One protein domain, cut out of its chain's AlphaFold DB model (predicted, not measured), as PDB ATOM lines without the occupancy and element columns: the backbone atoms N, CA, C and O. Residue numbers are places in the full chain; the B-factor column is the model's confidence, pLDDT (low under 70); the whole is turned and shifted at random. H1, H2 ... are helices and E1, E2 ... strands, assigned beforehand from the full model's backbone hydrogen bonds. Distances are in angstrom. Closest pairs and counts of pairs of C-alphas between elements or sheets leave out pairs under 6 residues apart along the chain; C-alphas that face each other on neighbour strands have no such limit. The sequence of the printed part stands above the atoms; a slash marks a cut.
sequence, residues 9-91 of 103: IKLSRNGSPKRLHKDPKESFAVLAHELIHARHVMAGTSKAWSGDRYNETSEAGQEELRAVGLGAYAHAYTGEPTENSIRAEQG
ATOM      1  N   ILE A   9      31.967  55.317 -81.013       90.69
ATOM      2  CA  ILE A   9      31.474  55.854 -82.282       90.69
ATOM      3  C   ILE A   9      30.069  56.405 -82.058       90.69
ATOM      4  O   ILE A   9      29.140  55.657 -81.771       90.69
ATOM      5  N   LYS A  10      29.884  57.715 -82.251       91.00
ATOM      6  CA  LYS A  10      28.542  58.304 -82.218       91.00
ATOM      7  C   LYS A  10      27.808  58.003 -83.516       91.00
ATOM      8  O   LYS A  10      28.246  58.434 -84.588       91.00
ATOM      9  N   LEU A  11      26.660  57.345 -83.398       92.25
ATOM     10  CA  LEU A  11      25.755  57.086 -84.511       92.25
ATOM     11  C   LEU A  11      24.717  58.209 -84.669       92.25
ATOM     12  O   LEU A  11      24.350  58.920 -83.729       92.25
ATOM     13  N   SER A  12      24.281  58.429 -85.904       91.12
ATOM     14  CA  SER A  12      23.076  59.191 -86.229       91.12
ATOM     15  C   SER A  12      21.815  58.373 -85.932       91.12
ATOM     16  O   SER A  12      21.873  57.164 -85.759       91.12
ATOM     17  N   ARG A  13      20.639  59.014 -86.000       90.31
ATOM     18  CA  ARG A  13      19.343  58.339 -85.811       90.31
ATOM     19  C   ARG A  13      19.101  57.163 -86.771       90.31
ATOM     20  O   ARG A  13      18.337  56.276 -86.424       90.31
ATOM     21  N   ASN A  14      19.744  57.132 -87.939       91.56
ATOM     22  CA  ASN A  14      19.678  56.018 -88.893       91.56
ATOM     23  C   ASN A  14      20.884  55.057 -88.792       91.56
ATOM     24  O   ASN A  14      21.173  54.345 -89.750       91.56
ATOM     25  N   GLY A  15      21.635  55.078 -87.686       91.94
ATOM     26  CA  GLY A  15      22.762  54.174 -87.445       91.94
ATOM     27  C   GLY A  15      24.041  54.503 -88.223       91.94
ATOM     28  O   GLY A  15      24.995  53.736 -88.183       91.94
ATOM     29  N   SER A  16      24.102  55.614 -88.961       92.38
ATOM     30  CA  SER A  16      25.315  55.984 -89.695       92.38
ATOM     31  C   SER A  16      26.358  56.593 -88.747       92.38
ATOM     32  O   SER A  16      26.014  57.466 -87.942       92.38
ATOM     33  N   PRO A  17      27.640  56.202 -88.838       91.19
ATOM     34  CA  PRO A  17      28.702  56.825 -88.053       91.19
ATOM     35  C   PRO A  17      28.793  58.324 -88.342       91.19
ATOM     36  O   PRO A  17      28.772  58.736 -89.502       91.19
ATOM     37  N   LYS A  18      28.898  59.148 -87.294       89.50
ATOM     38  CA  LYS A  18      29.120  60.598 -87.422       89.50
ATOM     39  C   LYS A  18      30.558  60.991 -87.115       89.50
ATOM     40  O   LYS A  18      31.167  61.724 -87.882       89.50
ATOM     41  N   ARG A  19      31.058  60.575 -85.951       84.38
ATOM     42  CA  ARG A  19      32.396  60.905 -85.442       84.38
ATOM     43  C   ARG A  19      32.741  60.036 -84.241       84.38
ATOM     44  O   ARG A  19      31.849  59.453 -83.621       84.38
ATOM     45  N   LEU A  20      34.017  60.044 -83.869       85.56
ATOM     46  CA  LEU A  20      34.438  59.600 -82.547       85.56
ATOM     47  C   LEU A  20      33.827  60.500 -81.469       85.56
ATOM     48  O   LEU A  20      33.693  61.718 -81.628       85.56
ATOM     49  N   HIS A  21      33.444  59.880 -80.368       85.44
ATOM     50  CA  HIS A  21      32.810  60.510 -79.226       85.44
ATOM     51  C   HIS A  21      33.619  60.172 -77.980       85.44
ATOM     52  O   HIS A  21      33.946  59.011 -77.763       85.44
ATOM     53  N   LYS A  22      33.959  61.178 -77.167       87.12
ATOM     54  CA  LYS A  22      34.654  60.995 -75.882       87.12
ATOM     55  C   LYS A  22      33.676  60.518 -74.802       87.12
ATOM     56  O   LYS A  22      33.464  61.201 -73.807       87.12
ATOM     57  N   ASP A  23      33.036  59.385 -75.056       85.44
ATOM     58  CA  ASP A  23      32.106  58.726 -74.146       85.44
ATOM     59  C   ASP A  23      32.427  57.223 -74.136       85.44
ATOM     60  O   ASP A  23      32.326  56.584 -75.190       85.44
ATOM     61  N   PRO A  24      32.847  56.654 -72.994       91.25
ATOM     62  CA  PRO A  24      33.244  55.256 -72.905       91.25
ATOM     63  C   PRO A  24      32.063  54.277 -72.912       91.25
ATOM     64  O   PRO A  24      32.303  53.081 -73.040       91.25
ATOM     65  N   LYS A  25      30.805  54.731 -72.787       90.69
ATOM     66  CA  LYS A  25      29.638  53.838 -72.619       90.69
ATOM     67  C   LYS A  25      29.511  52.763 -73.699       90.69
ATOM     68  O   LYS A  25      29.115  51.646 -73.401       90.69
ATOM     69  N   GLU A  26      29.876  53.094 -74.934       92.88
ATOM     70  CA  GLU A  26      29.830  52.174 -76.077       92.88
ATOM     71  C   GLU A  26      31.235  51.794 -76.584       92.88
ATOM     72  O   GLU A  26      31.380  51.284 -77.695       92.88
ATOM     73  N   SER A  27      32.300  52.056 -75.813       94.06
ATOM     74  CA  SER A  27      33.671  51.729 -76.242       94.06
ATOM     75  C   SER A  27      33.891  50.220 -76.369       94.06
ATOM     76  O   SER A  27      34.712  49.786 -77.179       94.06
ATOM     77  N   PHE A  28      33.116  49.412 -75.639       95.19
ATOM     78  CA  PHE A  28      33.121  47.957 -75.775       95.19
ATOM     79  C   PHE A  28      32.660  47.501 -77.166       95.19
ATOM     80  O   PHE A  28      33.160  46.499 -77.655       95.19
ATOM     81  N   ALA A  29      31.761  48.235 -77.838       94.94
ATOM     82  CA  ALA A  29      31.331  47.890 -79.194       94.94
ATOM     83  C   ALA A  29      32.481  48.083 -80.198       94.94
ATOM     84  O   ALA A  29      32.657  47.287 -81.114       94.94
ATOM     85  N   VAL A  30      33.328  49.096 -79.977       94.50
ATOM     86  CA  VAL A  30      34.561  49.287 -80.758       94.50
ATOM     87  C   VAL A  30      35.579  48.187 -80.442       94.50
ATOM     88  O   VAL A  30      36.224  47.682 -81.350       94.50
ATOM     89  N   LEU A  31      35.702  47.768 -79.177       96.25
ATOM     90  CA  LEU A  31      36.564  46.635 -78.818       96.25
ATOM     91  C   LEU A  31      36.084  45.335 -79.471       96.25
ATOM     92  O   LEU A  31      36.890  44.585 -80.007       96.25
ATOM     93  N   ALA A  32      34.779  45.081 -79.448       96.50
ATOM     94  CA  ALA A  32      34.159  43.930 -80.083       96.50
ATOM     95  C   ALA A  32      34.487  43.860 -81.580       96.50
ATOM     96  O   ALA A  32      34.902  42.811 -82.061       96.50
ATOM     97  N   HIS A  33      34.373  44.986 -82.289       96.69
ATOM     98  CA  HIS A  33      34.765  45.101 -83.694       96.69
ATOM     99  C   HIS A  33      36.227  44.676 -83.925       96.69
ATOM    100  O   HIS A  33      36.511  43.853 -84.793       96.69
ATOM    101  N   GLU A  34      37.150  45.150 -83.087       96.69
ATOM    102  CA  GLU A  34      38.560  44.753 -83.165       96.69
ATOM    103  C   GLU A  34      38.759  43.262 -82.831       96.69
ATOM    104  O   GLU A  34      39.479  42.561 -83.535       96.69
ATOM    105  N   LEU A  35      38.071  42.718 -81.822       97.56
ATOM    106  CA  LEU A  35      38.143  41.287 -81.493       97.56
ATOM    107  C   LEU A  35      37.610  40.391 -82.620       97.56
ATOM    108  O   LEU A  35      38.135  39.296 -82.831       97.56
ATOM    109  N   ILE A  36      36.616  40.852 -83.376       97.75
ATOM    110  CA  ILE A  36      36.116  40.147 -84.560       97.75
ATOM    111  C   ILE A  36      37.203  40.081 -85.641       97.75
ATOM    112  O   ILE A  36      37.457  39.000 -86.175       97.75
ATOM    113  N   HIS A  37      37.929  41.176 -85.891       97.50
ATOM    114  CA  HIS A  37      39.106  41.129 -86.763       97.50
ATOM    115  C   HIS A  37      40.175  40.158 -86.245       97.50
ATOM    116  O   HIS A  37      40.701  39.364 -87.026       97.50
ATOM    117  N   ALA A  38      40.479  40.160 -84.939       97.06
ATOM    118  CA  ALA A  38      41.440  39.211 -84.356       97.06
ATOM    119  C   ALA A  38      40.999  37.769 -84.606       97.06
ATOM    120  O   ALA A  38      41.810  36.939 -85.011       97.06
ATOM    121  N   ARG A  39      39.710  37.471 -84.415       97.31
ATOM    122  CA  ARG A  39      39.146  36.150 -84.692       97.31
ATOM    123  C   ARG A  39      39.342  35.752 -86.153       97.31
ATOM    124  O   ARG A  39      39.776  34.634 -86.414       97.31
ATOM    125  N   HIS A  40      39.076  36.649 -87.098       97.44
ATOM    126  CA  HIS A  40      39.297  36.380 -88.519       97.44
ATOM    127  C   HIS A  40      40.773  36.144 -88.860       97.44
ATOM    128  O   HIS A  40      41.079  35.263 -89.664       97.44
ATOM    129  N   VAL A  41      41.688  36.894 -88.234       97.12
ATOM    130  CA  VAL A  41      43.139  36.692 -88.371       97.12
ATOM    131  C   VAL A  41      43.550  35.326 -87.827       97.12
ATOM    132  O   VAL A  41      44.210  34.576 -88.538       97.12
ATOM    133  N   MET A  42      43.118  34.963 -86.616       97.38
ATOM    134  CA  MET A  42      43.431  33.664 -86.001       97.38
ATOM    135  C   MET A  42      42.861  32.485 -86.796       97.38
ATOM    136  O   MET A  42      43.486  31.432 -86.865       97.38
ATOM    137  N   ALA A  43      41.703  32.666 -87.429       97.00
ATOM    138  CA  ALA A  43      41.108  31.671 -88.314       97.00
ATOM    139  C   ALA A  43      41.761  31.615 -89.711       97.00
ATOM    140  O   ALA A  43      41.360  30.792 -90.529       97.00
ATOM    141  N   GLY A  44      42.707  32.509 -90.029       97.00
ATOM    142  CA  GLY A  44      43.323  32.593 -91.356       97.00
ATOM    143  C   GLY A  44      42.382  33.085 -92.464       97.00
ATOM    144  O   GLY A  44      42.674  32.900 -93.639       97.00
ATOM    145  N   THR A  45      41.253  33.713 -92.114       96.69
ATOM    146  CA  THR A  45      40.230  34.181 -93.074       96.69
ATOM    147  C   THR A  45      40.158  35.702 -93.194       96.69
ATOM    148  O   THR A  45      39.230  36.228 -93.812       96.69
ATOM    149  N   SER A  46      41.081  36.430 -92.561       95.94
ATOM    150  CA  SER A  46      41.120  37.892 -92.621       95.94
ATOM    151  C   SER A  46      41.304  38.385 -94.055       95.94
ATOM    152  O   SER A  46      42.189  37.913 -94.769       95.94
ATOM    153  N   LYS A  47      40.487  39.367 -94.445       94.44
ATOM    154  CA  LYS A  47      40.587  40.073 -95.731       94.44
ATOM    155  C   LYS A  47      41.317  41.424 -95.603       94.44
ATOM    156  O   LYS A  47      41.405  42.172 -96.566       94.44
ATOM    157  N   ALA A  48      41.865  41.751 -94.429       90.00
ATOM    158  CA  ALA A  48      42.442  43.071 -94.133       90.00
ATOM    159  C   ALA A  48      43.780  43.387 -94.837       90.00
ATOM    160  O   ALA A  48      44.339  44.459 -94.616       90.00
ATOM    161  N   TRP A  49      44.345  42.460 -95.614       87.12
ATOM    162  CA  TRP A  49      45.733  42.553 -96.082       87.12
ATOM    163  C   TRP A  49      45.937  43.497 -97.266       87.12
ATOM    164  O   TRP A  49      47.055  43.967 -97.475       87.12
ATOM    165  N   SER A  50      44.887  43.770 -98.047       91.56
ATOM    166  CA  SER A  50      45.001  44.551 -99.276       91.56
ATOM    167  C   SER A  50      43.823  45.507 -99.492       91.56
ATOM    168  O   SER A  50      42.675  45.232 -99.132       91.56
ATOM    169  N   GLY A  51      44.115  46.647-100.122       92.81
ATOM    170  CA  GLY A  51      43.113  47.629-100.527       92.81
ATOM    171  C   GLY A  51      42.721  48.653 -99.459       92.81
ATOM    172  O   GLY A  51      43.242  48.686 -98.346       92.81
ATOM    173  N   ASP A  52      41.809  49.544 -99.843       90.81
ATOM    174  CA  ASP A  52      41.301  50.611 -98.982       90.81
ATOM    175  C   ASP A  52      40.113  50.113 -98.152       90.81
ATOM    176  O   ASP A  52      39.050  49.819 -98.700       90.81
ATOM    177  N   ARG A  53      40.264  50.100 -96.823       90.31
ATOM    178  CA  ARG A  53      39.207  49.751 -95.858       90.31
ATOM    179  C   ARG A  53      37.926  50.582 -95.998       90.31
ATOM    180  O   ARG A  53      36.872  50.211 -95.496       90.31
ATOM    181  N   TYR A  54      38.008  51.731 -96.658       89.69
ATOM    182  CA  TYR A  54      36.874  52.604 -96.926       89.69
ATOM    183  C   TYR A  54      36.232  52.403 -98.298       89.69
ATOM    184  O   TYR A  54      35.157  52.956 -98.545       89.69
ATOM    185  N   ASN A  55      36.876  51.638 -99.175       91.75
ATOM    186  CA  ASN A  55      36.293  51.166-100.411       91.75
ATOM    187  C   ASN A  55      35.653  49.802-100.157       91.75
ATOM    188  O   ASN A  55      36.349  48.795-100.064       91.75
ATOM    189  N   GLU A  56      34.324  49.775-100.102       91.31
ATOM    190  CA  GLU A  56      33.541  48.562 -99.865       91.31
ATOM    191  C   GLU A  56      33.832  47.452-100.882       91.31
ATOM    192  O   GLU A  56      33.621  46.296-100.556       91.31
ATOM    193  N   THR A  57      34.350  47.740-102.081       92.31
ATOM    194  CA  THR A  57      34.693  46.697-103.066       92.31
ATOM    195  C   THR A  57      36.079  46.084-102.861       92.31
ATOM    196  O   THR A  57      36.422  45.134-103.560       92.31
ATOM    197  N   SER A  58      36.905  46.639-101.971       94.75
ATOM    198  CA  SER A  58      38.242  46.117-101.682       94.75
ATOM    199  C   SER A  58      38.187  44.992-100.645       94.75
ATOM    200  O   SER A  58      37.214  44.882 -99.898       94.75
ATOM    201  N   GLU A  59      39.234  44.169-100.551       96.12
ATOM    202  CA  GLU A  59      39.298  43.123 -99.522       96.12
ATOM    203  C   GLU A  59      39.232  43.714 -98.108       96.12
ATOM    204  O   GLU A  59      38.408  43.278 -97.300       96.12
ATOM    205  N   ALA A  60      40.015  44.763 -97.836       95.31
ATOM    206  CA  ALA A  60      39.966  45.473 -96.566       95.31
ATOM    207  C   ALA A  60      38.580  46.078 -96.294       95.31
ATOM    208  O   ALA A  60      38.101  46.016 -95.169       95.31
ATOM    209  N   GLY A  61      37.890  46.627 -97.297       95.44
ATOM    210  CA  GLY A  61      36.535  47.153 -97.110       95.44
ATOM    211  C   GLY A  61      35.513  46.058 -96.815       95.44
ATOM    212  O   GLY A  61      34.665  46.218 -95.940       95.44
ATOM    213  N   GLN A  62      35.621  44.911 -97.486       96.50
ATOM    214  CA  GLN A  62      34.791  43.739 -97.204       96.50
ATOM    215  C   GLN A  62      35.044  43.190 -95.792       96.50
ATOM    216  O   GLN A  62      34.101  42.763 -95.129       96.50
ATOM    217  N   GLU A  63      36.284  43.243 -95.299       97.44
ATOM    218  CA  GLU A  63      36.616  42.881 -93.915       97.44
ATOM    219  C   GLU A  63      35.890  43.767 -92.897       97.44
ATOM    220  O   GLU A  63      35.341  43.265 -91.917       97.44
ATOM    221  N   GLU A  64      35.832  45.072 -93.148       96.75
ATOM    222  CA  GLU A  64      35.141  46.034 -92.289       96.75
ATOM    223  C   GLU A  64      33.621  45.842 -92.316       96.75
ATOM    224  O   GLU A  64      32.965  45.834 -91.270       96.75
ATOM    225  N   LEU A  65      33.039  45.619 -93.501       97.31
ATOM    226  CA  LEU A  65      31.622  45.268 -93.628       97.31
ATOM    227  C   LEU A  65      31.301  43.970 -92.880       97.31
ATOM    228  O   LEU A  65      30.258  43.884 -92.221       97.31
ATOM    229  N   ARG A  66      32.206  42.985 -92.947       97.62
ATOM    230  CA  ARG A  66      32.084  41.714 -92.234       97.62
ATOM    231  C   ARG A  66      32.151  41.899 -90.726       97.62
ATOM    232  O   ARG A  66      31.288  41.382 -90.027       97.62
ATOM    233  N   ALA A  67      33.111  42.674 -90.229       97.75
ATOM    234  CA  ALA A  67      33.243  42.947 -88.803       97.75
ATOM    235  C   ALA A  67      32.055  43.739 -88.240       97.75
ATOM    236  O   ALA A  67      31.597  43.462 -87.132       97.75
ATOM    237  N   VAL A  68      31.500  44.690 -89.000       97.75
ATOM    238  CA  VAL A  68      30.287  45.411 -88.580       97.75
ATOM    239  C   VAL A  68      29.041  44.515 -88.639       97.75
ATOM    240  O   VAL A  68      28.152  44.655 -87.800       97.75
ATOM    241  N   GLY A  69      28.973  43.585 -89.594       98.06
ATOM    242  CA  GLY A  69      27.793  42.759 -89.852       98.06
ATOM    243  C   GLY A  69      26.797  43.446 -90.785       98.06
ATOM    244  O   GLY A  69      25.616  43.572 -90.461       98.06
ATOM    245  N   LEU A  70      27.286  43.954 -91.920       97.25
ATOM    246  CA  LEU A  70      26.490  44.665 -92.923       97.25
ATOM    247  C   LEU A  70      26.184  43.792 -94.145       97.25
ATOM    248  O   LEU A  70      27.023  43.016 -94.601       97.25
ATOM    249  N   GLY A  71      24.989  43.969 -94.717       95.50
ATOM    250  CA  GLY A  71      24.579  43.292 -95.950       95.50
ATOM    251  C   GLY A  71      24.628  41.769 -95.819       95.50
ATOM    252  O   GLY A  71      24.040  41.206 -94.897       95.50
ATOM    253  N   ALA A  72      25.358  41.113 -96.726       96.44
ATOM    254  CA  ALA A  72      25.536  39.659 -96.735       96.44
ATOM    255  C   ALA A  72      26.247  39.112 -95.481       96.44
ATOM    256  O   ALA A  72      26.190  37.913 -95.225       96.44
ATOM    257  N   TYR A  73      26.888  39.976 -94.688       97.38
ATOM    258  CA  TYR A  73      27.579  39.595 -93.458       97.38
ATOM    259  C   TYR A  73      26.740  39.762 -92.190       97.38
ATOM    260  O   TYR A  73      27.260  39.567 -91.092       97.38
ATOM    261  N   ALA A  74      25.467  40.152 -92.302       97.69
ATOM    262  CA  ALA A  74      24.617  40.300 -91.127       97.69
ATOM    263  C   ALA A  74      24.505  38.977 -90.354       97.69
ATOM    264  O   ALA A  74      24.315  37.915 -90.949       97.69
ATOM    265  N   HIS A  75      24.555  39.059 -89.021       97.19
ATOM    266  CA  HIS A  75      24.480  37.896 -88.129       97.19
ATOM    267  C   HIS A  75      23.270  36.992 -88.417       97.19
ATOM    268  O   HIS A  75      23.396  35.775 -88.399       97.19
ATOM    269  N   ALA A  76      22.117  37.571 -88.767       95.69
ATOM    270  CA  ALA A  76      20.916  36.813 -89.122       95.69
ATOM    271  C   ALA A  76      21.099  35.879 -90.338       95.69
ATOM    272  O   ALA A  76      20.330  34.936 -90.494       95.69
ATOM    273  N   TYR A  77      22.092  36.138 -91.194       96.81
ATOM    274  CA  TYR A  77      22.402  35.319 -92.368       96.81
ATOM    275  C   TYR A  77      23.584  34.375 -92.142       96.81
ATOM    276  O   TYR A  77      23.590  33.274 -92.682       96.81
ATOM    277  N   THR A  78      24.590  34.798 -91.374       96.75
ATOM    278  CA  THR A  78      25.849  34.051 -91.218       96.75
ATOM    279  C   THR A  78      25.944  33.267 -89.913       96.75
ATOM    280  O   THR A  78      26.732  32.333 -89.830       96.75
ATOM    281  N   GLY A  79      25.199  33.663 -88.876       96.69
ATOM    282  CA  GLY A  79      25.366  33.180 -87.501       96.69
ATOM    283  C   GLY A  79      26.659  33.649 -86.816       96.69
ATOM    284  O   GLY A  79      26.855  33.394 -85.631       96.69
ATOM    285  N   GLU A  80      27.536  34.363 -87.525       96.56
ATOM    286  CA  GLU A  80      28.832  34.802 -87.010       96.56
ATOM    287  C   GLU A  80      28.680  36.013 -86.070       96.56
ATOM    288  O   GLU A  80      27.806  36.859 -86.296       96.56
ATOM    289  N   PRO A  81      29.516  36.148 -85.023       97.31
ATOM    290  CA  PRO A  81      29.554  37.354 -84.199       97.31
ATOM    291  C   PRO A  81      29.967  38.585 -85.017       97.31
ATOM    292  O   PRO A  81      30.929  38.545 -85.781       97.31
ATOM    293  N   THR A  82      29.260  39.698 -84.822       98.31
ATOM    294  CA  THR A  82      29.490  40.980 -85.508       98.31
ATOM    295  C   THR A  82      29.378  42.142 -84.517       98.31
ATOM    296  O   THR A  82      28.799  41.988 -83.441       98.31
ATOM    297  N   GLU A  83      29.880  43.332 -84.867       97.81
ATOM    298  CA  GLU A  83      29.649  44.538 -84.054       97.81
ATOM    299  C   GLU A  83      28.141  44.727 -83.829       97.81
ATOM    300  O   GLU A  83      27.701  44.961 -82.706       97.81
ATOM    301  N   ASN A  84      27.331  44.571 -84.881       98.19
ATOM    302  CA  ASN A  84      25.886  44.749 -84.800       98.19
ATOM    303  C   ASN A  84      25.172  43.686 -83.956       98.19
ATOM    304  O   ASN A  84      24.213  44.043 -83.274       98.19
ATOM    305  N   SER A  85      25.615  42.423 -83.955       98.19
ATOM    306  CA  SER A  85      25.022  41.409 -83.067       98.19
ATOM    307  C   SER A  85      25.305  41.737 -81.602       98.19
ATOM    308  O   SER A  85      24.388  41.739 -80.789       98.19
ATOM    309  N   ILE A  86      26.532  42.153 -81.289       97.94
ATOM    310  CA  ILE A  86      26.927  42.540 -79.928       97.94
ATOM    311  C   ILE A  86      26.206  43.823 -79.492       97.94
ATOM    312  O   ILE A  86      25.753  43.935 -78.357       97.94
ATOM    313  N   ARG A  87      26.027  44.797 -80.393       97.19
ATOM    314  CA  ARG A  87      25.194  45.982 -80.122       97.19
ATOM    315  C   ARG A  87      23.746  45.584 -79.825       97.19
ATOM    316  O   ARG A  87      23.173  46.120 -78.879       97.19
ATOM    317  N   ALA A  88      23.175  44.646 -80.584       97.25
ATOM    318  CA  ALA A  88      21.808  44.173 -80.382       97.25
ATOM    319  C   ALA A  88      21.621  43.478 -79.023       97.25
ATOM    320  O   ALA A  88      20.656  43.781 -78.324       97.25
ATOM    321  N   GLU A  89      22.569  42.633 -78.607       96.94
ATOM    322  CA  GLU A  89      22.573  41.988 -77.282       96.94
ATOM    323  C   GLU A  89      22.540  43.001 -76.127       96.94
ATOM    324  O   GLU A  89      21.980  42.728 -75.069       96.94
ATOM    325  N   GLN A  90      23.113  44.186 -76.337       95.50
ATOM    326  CA  GLN A  90      23.200  45.255 -75.338       95.50
ATOM    327  C   GLN A  90      22.107  46.327 -75.499       95.50
ATOM    328  O   GLN A  90      22.162  47.370 -74.847       95.50
ATOM    329  N   GLY A  91      21.128  46.116 -76.386       95.56
ATOM    330  CA  GLY A  91      20.060  47.086 -76.655       95.56
ATOM    331  C   GLY A  91      20.538  48.388 -77.315       95.56
ATOM    332  O   GLY A  91      19.857  49.412 -77.230       95.56
TER     333      GLY A  91
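This is residues 9 to 91 of the 103 residues of the protein "Type III effector protein" of Ralstonia solanacearum (UniProt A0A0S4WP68). A small strand hairpin, E1 and E2, sits by the beginning of long helix H1; H2 and H4, nearly in line end to end, cross H1, with short H3 near H4. The 83 printed residues include antiparallel E1 and E2, then four named helices; the class is mostly helix. The whole is compact, radius of gyration of the C-alphas 12.7 A, spanning 32 by 25 by 21 A.

E1, residues 9 to 11, and E2, residues 17 to 21, form an antiparallel hairpin; N 10 and O 19, 3.0 A apart, are within hydrogen-bond range. H1, residues 24 to 42, touches H2, residues 59 to 68, with residues 33 to 37 alone, at a steep tilt of 49 degrees; the closest C-alphas are those of His 33 and Ala 67, 5.7 A. H1 touches H4, residues 83 to 89, with residues 29 to 36 alone; the closest C-alphas are those of His 33 and Glu 83, 5.2 A. H3, residues 75 to 78, is close to H4 but not clearly touching; their closest C-alphas, His 75 and Ser 85, are 6.2 A apart. Every O i to N i+4 pair is within hydrogen-bond range in H2 and H4, 12 of 15 in H1; H3 is too short for one.

H1, 27.2 A long, begins at C-alpha 24 (33.244, 55.256, -72.905). H4 ends at C-alpha 89 (22.573, 41.988, -77.282).

The printed part has no cut; the H1 to H2 link is long, 16 residues. No printed residue is under 70 in pLDDT.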